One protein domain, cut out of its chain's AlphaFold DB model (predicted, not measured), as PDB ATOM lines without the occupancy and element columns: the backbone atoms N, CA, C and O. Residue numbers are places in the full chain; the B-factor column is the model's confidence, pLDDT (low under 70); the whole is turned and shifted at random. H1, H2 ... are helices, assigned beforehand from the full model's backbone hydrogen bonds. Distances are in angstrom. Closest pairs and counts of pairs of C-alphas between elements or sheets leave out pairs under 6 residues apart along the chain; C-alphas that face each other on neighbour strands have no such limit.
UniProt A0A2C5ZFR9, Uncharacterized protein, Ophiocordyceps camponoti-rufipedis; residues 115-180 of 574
ATOM      1  N   SER A 115     135.875 143.722 166.133       80.38
ATOM      2  CA  SER A 115     135.126 143.038 167.183       80.38
ATOM      3  C   SER A 115     133.623 143.081 166.867       80.38
ATOM      4  O   SER A 115     133.154 144.006 166.204       80.38
ATOM      5  N   LEU A 116     132.840 142.105 167.346       79.69
ATOM      6  CA  LEU A 116     131.374 142.113 167.170       79.69
ATOM      7  C   LEU A 116     130.749 143.439 167.623       79.69
ATOM      8  O   LEU A 116     129.791 143.926 167.028       79.69
ATOM      9  N   LYS A 117     131.339 144.052 168.647       80.50
ATOM     10  CA  LYS A 117     130.983 145.375 169.144       80.50
ATOM     11  C   LYS A 117     131.196 146.467 168.090       80.50
ATOM     12  O   LYS A 117     130.276 147.234 167.823       80.50
ATOM     13  N   ASP A 118     132.372 146.508 167.467       80.88
ATOM     14  CA  ASP A 118     132.684 147.487 166.418       80.88
ATOM     15  C   ASP A 118     131.779 147.289 165.200       80.88
ATOM     16  O   ASP A 118     131.308 148.261 164.619       80.88
ATOM     17  N   GLN A 119     131.499 146.032 164.838       83.69
ATOM     18  CA  GLN A 119     130.568 145.692 163.760       83.69
ATOM     19  C   GLN A 119     129.142 146.152 164.081       83.69
ATOM     20  O   GLN A 119     128.483 146.723 163.220       83.69
ATOM     21  N   THR A 120     128.689 145.972 165.324       84.00
ATOM     22  CA  THR A 120     127.357 146.414 165.767       84.00
ATOM     23  C   THR A 120     127.224 147.933 165.673       84.00
ATOM     24  O   THR A 120     126.255 148.426 165.103       84.00
ATOM     25  N   ILE A 121     128.220 148.679 166.165       82.25
ATOM     26  CA  ILE A 121     128.234 150.146 166.082       82.25
ATOM     27  C   ILE A 121     128.258 150.594 164.617       82.25
ATOM     28  O   ILE A 121     127.485 151.469 164.238       82.25
ATOM     29  N   ARG A 122     129.089 149.965 163.776       86.19
ATOM     30  CA  ARG A 122     129.174 150.276 162.342       86.19
ATOM     31  C   ARG A 122     127.841 150.087 161.625       86.19
ATOM     32  O   ARG A 122     127.415 150.977 160.897       86.19
ATOM     33  N   VAL A 123     127.184 148.946 161.843       85.56
ATOM     34  CA  VAL A 123     125.886 148.628 161.229       85.56
ATOM     35  C   VAL A 123     124.804 149.590 161.712       85.56
ATOM     36  O   VAL A 123     124.036 150.085 160.892       85.56
ATOM     37  N   LEU A 124     124.772 149.900 163.011       84.50
ATOM     38  CA  LEU A 124     123.823 150.864 163.565       84.50
ATOM     39  C   LEU A 124     124.006 152.245 162.927       84.50
ATOM     40  O   LEU A 124     123.047 152.815 162.422       84.50
ATOM     41  N   VAL A 125     125.234 152.765 162.905       83.38
ATOM     42  CA  VAL A 125     125.542 154.089 162.341       83.38
ATOM     43  C   VAL A 125     125.218 154.142 160.852       83.38
ATOM     44  O   VAL A 125     124.559 155.080 160.418       83.38
ATOM     45  N   ALA A 126     125.605 153.127 160.076       83.44
ATOM     46  CA  ALA A 126     125.263 153.052 158.656       83.44
ATOM     47  C   ALA A 126     123.740 153.028 158.431       83.44
ATOM     48  O   ALA A 126     123.244 153.709 157.536       83.44
ATOM     49  N   GLY A 127     122.995 152.304 159.273       83.00
ATOM     50  CA  GLY A 127     121.532 152.313 159.256       83.00
ATOM     51  C   GLY A 127     120.949 153.696 159.561       83.00
ATOM     52  O   GLY A 127     120.076 154.163 158.837       83.00
ATOM     53  N   LEU A 128     121.482 154.390 160.570       83.06
ATOM     54  CA  LEU A 128     121.039 155.731 160.968       83.06
ATOM     55  C   LEU A 128     121.332 156.813 159.921       83.06
ATOM     56  O   LEU A 128     120.567 157.764 159.790       83.06
ATOM     57  N   LEU A 129     122.417 156.673 159.159       83.50
ATOM     58  CA  LEU A 129     122.712 157.572 158.040       83.50
ATOM     59  C   LEU A 129     121.721 157.400 156.876       83.50
ATOM     60  O   LEU A 129     121.517 158.337 156.112       83.50
ATOM     61  N   GLN A 130     121.104 156.223 156.738       79.62
ATOM     62  CA  GLN A 130     120.152 155.911 155.663       79.62
ATOM     63  C   GLN A 130     118.683 156.103 156.066       79.62
ATOM     64  O   GLN A 130     117.820 156.224 155.197       79.62
ATOM     65  N   GLN A 131     118.374 156.110 157.366       74.75
ATOM     66  CA  GLN A 131     117.011 156.246 157.883       74.75
ATOM     67  C   GLN A 131     116.660 157.709 158.200       74.75
ATOM     68  O   GLN A 131     117.463 158.455 158.760       74.75
ATOM     69  N   GLY A 132     115.443 158.121 157.826       64.25
ATOM     70  CA  GLY A 132     114.911 159.461 158.102       64.25
ATOM     71  C   GLY A 132     114.368 159.630 159.525       64.25
ATOM     72  O   GLY A 132     114.502 160.710 160.099       64.25
ATOM     73  N   ASP A 133     113.817 158.558 160.102       66.62
ATOM     74  CA  ASP A 133     113.281 158.534 161.465       66.62
ATOM     75  C   ASP A 133     114.298 157.939 162.441       66.62
ATOM     76  O   ASP A 133     114.917 156.909 162.171       66.62
ATOM     77  N   PHE A 134     114.465 158.599 163.588       71.62
ATOM     78  CA  PHE A 134     115.452 158.229 164.593       71.62
ATOM     79  C   PHE A 134     114.907 158.353 166.015       71.62
ATOM     80  O   PHE A 134     114.471 159.425 166.437       71.62
ATOM     81  N   GLU A 135     115.006 157.259 166.770       74.88
ATOM     82  CA  GLU A 135     114.755 157.239 168.208       74.88
ATOM     83  C   GLU A 135     116.065 157.420 168.991       74.88
ATOM     84  O   GLU A 135     116.949 156.562 168.958       74.88
ATOM     85  N   ASP A 136     116.167 158.517 169.753       72.12
ATOM     86  CA  ASP A 136     117.336 158.845 170.594       72.12
ATOM     87  C   ASP A 136     117.708 157.727 171.587       72.12
ATOM     88  O   ASP A 136     118.876 157.582 171.959       72.12
ATOM     89  N   SER A 137     116.731 156.911 171.991       76.31
ATOM     90  CA  SER A 137     116.904 155.761 172.884       76.31
ATOM     91  C   SER A 137     117.913 154.739 172.348       76.31
ATOM     92  O   SER A 137     118.684 154.190 173.131       76.31
ATOM     93  N   LEU A 138     117.980 154.539 171.025       74.88
ATOM     94  CA  LEU A 138     118.860 153.548 170.392       74.88
ATOM     95  C   LEU A 138     120.347 153.883 170.538       74.88
ATOM     96  O   LEU A 138     121.186 152.984 170.522       74.88
ATOM     97  N   LEU A 139     120.693 155.167 170.688       76.31
ATOM     98  CA  LEU A 139     122.080 155.579 170.907       76.31
ATOM     99  C   LEU A 139     122.488 155.514 172.380       76.31
ATOM    100  O   LEU A 139     123.680 155.416 172.666       76.31
ATOM    101  N   HIS A 140     121.540 155.526 173.316       79.38
ATOM    102  CA  HIS A 140     121.860 155.590 174.740       79.38
ATOM    103  C   HIS A 140     122.583 154.327 175.238       79.38
ATOM    104  O   HIS A 140     123.554 154.413 175.995       79.38
ATOM    105  N   ASP A 141     122.183 153.157 174.733       75.19
ATOM    106  CA  ASP A 141     122.762 151.867 175.128       75.19
ATOM    107  C   ASP A 141     124.192 151.669 174.598       75.19
ATOM    108  O   ASP A 141     125.049 151.075 175.258       75.19
ATOM    109  N   VAL A 142     124.483 152.207 173.411       77.62
ATOM    110  CA  VAL A 142     125.801 152.114 172.764       77.62
ATOM    111  C   VAL A 142     126.745 153.255 173.151       77.62
ATOM    112  O   VAL A 142     127.955 153.048 173.134       77.62
ATOM    113  N   GLN A 143     126.244 154.421 173.570       81.62
ATOM    114  CA  GLN A 143     127.076 155.564 173.985       81.62
ATOM    115  C   GLN A 143     128.028 155.227 175.140       81.62
ATOM    116  O   GLN A 143     129.171 155.689 175.166       81.62
ATOM    117  N   ASN A 144     127.582 154.381 176.071       81.62
ATOM    118  CA  ASN A 144     128.359 153.980 177.245       81.62
ATOM    119  C   ASN A 144     129.439 152.933 176.932       81.62
ATOM    120  O   ASN A 144     130.222 152.535 177.799       81.62
ATOM    121  N   MET A 145     129.511 152.462 175.689       82.81
ATOM    122  CA  MET A 145     130.486 151.469 175.292       82.81
ATOM    123  C   MET A 145     131.896 152.065 175.162       82.81
ATOM    124  O   MET A 145     132.132 153.050 174.467       82.81
ATOM    125  N   ILE A 146     132.892 151.389 175.751       80.81
ATOM    126  CA  ILE A 146     134.309 151.800 175.655       80.81
ATOM    127  C   ILE A 146     134.741 151.940 174.186       80.81
ATOM    128  O   ILE A 146     134.630 150.984 173.420       80.81
ATOM    129  N   GLY A 147     135.257 153.107 173.801       81.81
ATOM    130  CA  GLY A 147     135.720 153.365 172.434       81.81
ATOM    131  C   GLY A 147     134.618 153.698 171.424       81.81
ATOM    132  O   GLY A 147     134.952 153.935 170.267       81.81
ATOM    133  N   PHE A 148     133.347 153.779 171.848       86.38
ATOM    134  CA  PHE A 148     132.207 154.106 170.981       86.38
ATOM    135  C   PHE A 148     132.472 155.327 170.103       86.38
ATOM    136  O   PHE A 148     132.371 155.230 168.890       86.38
ATOM    137  N   HIS A 149     132.903 156.440 170.695       86.00
ATOM    138  CA  HIS A 149     133.119 157.694 169.973       86.00
ATOM    139  C   HIS A 149     134.197 157.594 168.888       86.00
ATOM    140  O   HIS A 149     133.991 158.109 167.799       86.00
ATOM    141  N   LYS A 150     135.290 156.854 169.131       86.25
ATOM    142  CA  LYS A 150     136.326 156.608 168.109       86.25
ATOM    143  C   LYS A 150     135.799 155.755 166.956       86.25
ATOM    144  O   LYS A 150     136.153 155.972 165.803       86.25
ATOM    145  N   ILE A 151     134.968 154.760 167.265       87.00
ATOM    146  CA  ILE A 151     134.354 153.896 166.249       87.00
ATOM    147  C   ILE A 151     133.307 154.684 165.462       87.00
ATOM    148  O   ILE A 151     133.250 154.554 164.242       87.00
ATOM    149  N   LEU A 152     132.511 155.508 166.142       88.94
ATOM    150  CA  LEU A 152     131.511 156.381 165.545       88.94
ATOM    151  C   LEU A 152     132.171 157.397 164.610       88.94
ATOM    152  O   LEU A 152     131.764 157.483 163.461       88.94
ATOM    153  N   GLU A 153     133.219 158.089 165.062       89.12
ATOM    154  CA  GLU A 153     134.015 159.009 164.243       89.12
ATOM    155  C   GLU A 153     134.532 158.312 162.983       89.12
ATOM    156  O   GLU A 153     134.235 158.741 161.871       89.12
ATOM    157  N   LYS A 154     135.206 157.165 163.141       87.69
ATOM    158  CA  LYS A 154     135.700 156.377 162.007       87.69
ATOM    159  C   LYS A 154     134.576 155.964 161.054       87.69
ATOM    160  O   LYS A 154     134.755 156.011 159.844       87.69
ATOM    161  N   THR A 155     133.423 155.563 161.584       87.44
ATOM    162  CA  THR A 155     132.289 155.124 160.759       87.44
ATOM    163  C   THR A 155     131.630 156.298 160.033       87.44
ATOM    164  O   THR A 155     131.245 156.142 158.877       87.44
ATOM    165  N   LEU A 156     131.521 157.471 160.668       88.88
ATOM    166  CA  LEU A 156     131.038 158.689 160.014       88.88
ATOM    167  C   LEU A 156     131.975 159.116 158.886       88.88
ATOM    168  O   LEU A 156     131.487 159.473 157.823       88.88
ATOM    169  N   LEU A 157     133.294 159.027 159.082       88.12
ATOM    170  CA  LEU A 157     134.276 159.316 158.034       88.12
ATOM    171  C   LEU A 157     134.183 158.311 156.873       88.12
ATOM    172  O   LEU A 157     134.134 158.718 155.717       88.12
ATOM    173  N   GLU A 158     134.057 157.010 157.164       86.81
ATOM    174  CA  GLU A 158     133.830 155.963 156.148       86.81
ATOM    175  C   GLU A 158     132.528 156.181 155.347       86.81
ATOM    176  O   GLU A 158     132.404 155.698 154.223       86.81
ATOM    177  N   ASN A 159     131.562 156.918 155.908       87.75
ATOM    178  CA  ASN A 159     130.276 157.236 155.288       87.75
ATOM    179  C   ASN A 159     130.070 158.754 155.135       87.75
ATOM    180  O   ASN A 159     128.940 159.236 155.209       87.75
ATOM    181  N   ALA A 160     131.150 159.508 154.908       87.06
ATOM    182  CA  ALA A 160     131.150 160.971 154.880       87.06
ATOM    183  C   ALA A 160     130.080 161.586 153.959       87.06
ATOM    184  O   ALA A 160     129.455 162.587 154.304       87.06
ATOM    185  N   MET A 161     129.825 160.953 152.811       86.56
ATOM    186  CA  MET A 161     128.807 161.387 151.845       86.56
ATOM    187  C   MET A 161     127.370 161.273 152.379       86.56
ATOM    188  O   MET A 161     126.469 161.920 151.860       86.56
ATOM    189  N   GLY A 162     127.122 160.434 153.385       85.75
ATOM    190  CA  GLY A 162     125.797 160.268 153.991       85.75
ATOM    191  C   GLY A 162     125.483 161.291 155.086       85.75
ATOM    192  O   GLY A 162     124.361 161.322 155.588       85.75
ATOM    193  N   VAL A 163     126.460 162.109 155.489       86.94
ATOM    194  CA  VAL A 163     126.267 163.113 156.540       86.94
ATOM    195  C   VAL A 163     125.424 164.271 156.002       86.94
ATOM    196  O   VAL A 163     125.689 164.771 154.914       86.94
ATOM    197  N   ASP A 164     124.421 164.673 156.790       86.00
ATOM    198  CA  ASP A 164     123.336 165.616 156.461       86.00
ATOM    199  C   ASP A 164     122.216 165.065 155.557       86.00
ATOM    200  O   ASP A 164     121.306 165.786 155.160       86.00
ATOM    201  N   GLY A 165     122.214 163.754 155.283       83.81
ATOM    202  CA  GLY A 165     121.094 163.091 154.602       83.81
ATOM    203  C   GLY A 165     119.839 162.929 155.473       83.81
ATOM    204  O   GLY A 165     118.743 162.714 154.954       83.81
ATOM    205  N   SER A 166     119.982 163.027 156.800       85.75
ATOM    206  CA  SER A 166     118.887 162.891 157.767       85.75
ATOM    207  C   SER A 166     119.154 163.672 159.064       85.75
ATOM    208  O   SER A 166     120.317 163.889 159.425       85.75
ATOM    209  N   PRO A 167     118.118 164.030 159.849       86.62
ATOM    210  CA  PRO A 167     118.303 164.626 161.178       86.62
ATOM    211  C   PRO A 167     119.134 163.747 162.128       86.62
ATOM    212  O   PRO A 167     119.856 164.256 162.987       86.62
ATOM    213  N   ALA A 168     119.064 162.422 161.959       87.56
ATOM    214  CA  ALA A 168     119.850 161.459 162.724       87.56
ATOM    215  C   ALA A 168     121.353 161.629 162.473       87.56
ATOM    216  O   ALA A 168     122.143 161.641 163.416       87.56
ATOM    217  N   SER A 169     121.748 161.837 161.213       89.88
ATOM    218  CA  SER A 169     123.149 162.059 160.842       89.88
ATOM    219  C   SER A 169     123.750 163.298 161.521       89.88
ATOM    220  O   SER A 169     124.887 163.254 161.992       89.88
ATOM    221  N   ILE A 170     122.963 164.368 161.678       90.06
ATOM    222  CA  ILE A 170     123.382 165.584 162.384       90.06
ATOM    223  C   ILE A 170     123.555 165.333 163.882       90.06
ATOM    224  O   ILE A 170     124.522 165.809 164.477       90.06
ATOM    225  N   LYS A 171     122.685 164.531 164.502       88.56
ATOM    226  CA  LYS A 171     122.869 164.117 165.902       88.56
ATOM    227  C   LYS A 171     124.116 163.253 166.089       88.56
ATOM    228  O   LYS A 171     124.836 163.432 167.067       88.56
ATOM    229  N   LEU A 172     124.417 162.353 165.152       89.75
ATOM    230  CA  LEU A 172     125.657 161.571 165.186       89.75
ATOM    231  C   LEU A 172     126.891 162.476 165.085       89.75
ATOM    232  O   LEU A 172     127.840 162.296 165.848       89.75
ATOM    233  N   LEU A 173     126.849 163.494 164.219       90.88
ATOM    234  CA  LEU A 173     127.892 164.515 164.125       90.88
ATOM    235  C   LEU A 173     128.061 165.270 165.457       90.88
ATOM    236  O   LEU A 173     129.180 165.424 165.949       90.88
ATOM    237  N   GLN A 174     126.956 165.686 166.085       91.31
ATOM    238  CA  GLN A 174     126.967 166.324 167.406       91.31
ATOM    239  C   GLN A 174     127.542 165.406 168.492       91.31
ATOM    240  O   GLN A 174     128.271 165.882 169.354       91.31
ATOM    241  N   LEU A 175     127.261 164.103 168.455       89.19
ATOM    242  CA  LEU A 175     127.782 163.148 169.435       89.19
ATOM    243  C   LEU A 175     129.292 162.935 169.305       89.19
ATOM    244  O   LEU A 175     129.977 162.814 170.321       89.19
ATOM    245  N   VAL A 176     129.824 162.916 168.081       89.12
ATOM    246  CA  VAL A 176     131.275 162.806 167.860       89.12
ATOM    247  C   VAL A 176     131.994 164.078 168.276       89.12
ATOM    248  O   VAL A 176     132.934 164.028 169.066       89.12
ATOM    249  N   TYR A 177     131.551 165.229 167.773       87.06
ATOM    250  CA  TYR A 177     132.302 166.477 167.923       87.06
ATOM    251  C   TYR A 177     131.891 167.301 169.151       87.06
ATOM    252  O   TYR A 177     132.604 168.227 169.537       87.06
ATOM    253  N   GLY A 178     130.776 166.958 169.798       85.69
ATOM    254  CA  GLY A 178     130.214 167.662 170.952       85.69
ATOM    255  C   GLY A 178     130.629 167.113 172.316       85.69
ATOM    256  O   GLY A 178     130.042 167.507 173.322       85.69
ATOM    257  N   GLN A 179     131.628 166.226 172.385       82.25
ATOM    258  CA  GLN A 179     132.124 165.693 173.661       82.25
ATOM    259  C   GLN A 179     132.740 166.760 174.572       82.25
ATOM    260  O   GLN A 179     132.725 166.632 175.795       82.25
ATOM    261  N   GLN A 180     133.336 167.787 173.971       81.38
ATOM    262  CA  GLN A 180     134.020 168.869 174.665       81.38
ATOM    263  C   GLN A 180     133.697 170.199 173.990       81.38
ATOM    264  O   GLN A 180     133.364 170.207 172.803       81.38
TER     265      GLN A 180
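What this domain is: This is residues 115 to 180 of the 574 residues of an uncharacterized protein of Ophiocordyceps camponoti-rufipedis (UniProt A0A2C5ZFR9). Three helices, H1, H3 and H4, each touching the other two, make a rounded, compact body: H1 and H3 cross steeply, and H4 spans from the end of H1 to the start of H3. The short helix H2 is near H1, touches no other helix, and is apart from H4. The printed part has 66 residues with four named helices, in the order H1, H2, H3, H4, and no named strand; the class is all helix. The radius of gyration of the C-alphas is 10.7 A, and the spans are 27 by 22 by 21 A.

How they stand to each other: H1, residues 116 to 130, and H2, residues 137 to 143, are close but not clearly touching, with the C-alphas of Ile 121 and Val 142 closest at 7.4 A. H3, residues 148 to 158, touches H1 at a steep tilt of 52 degrees, the same way; the closest C-alphas are those of Arg 122 and Thr 155, 6.0 A apart. H4, residues 167 to 177, touches H3 at a steep tilt of 60 degrees, opposite ways, with the C-alphas of His 149 and Val 176 closest at 5.8 A. H1 and H4 touch only at their ends, through residues 128 to 129 of H1; the C-alphas of Leu 129 and Ser 169 are closest at 5.3 A. H2 and H4 are apart. Every O i to N i+4 pair is within hydrogen-bond range in H1, H3 and H4; in H2 it is 1 of 3, beside 2 of 4 O i to N i+3 pairs.

Where its parts are: H1 begins at C-alpha 116, (131.374, 142.113, 167.170), and is 21.2 A long. H2 is 10.2 A long and H3 15.0 A. H4 is 15.6 A long and ends at C-alpha 177, (132.302, 166.477, 167.923).

The domain as a whole: The C-alphas of Ser 115 and Pro 167, the two farthest apart, are 28.0 A from each other. The printed part has no cut and no long link. Mean pLDDT of the printed part is 83.3; residues 132 to 133 are under 70.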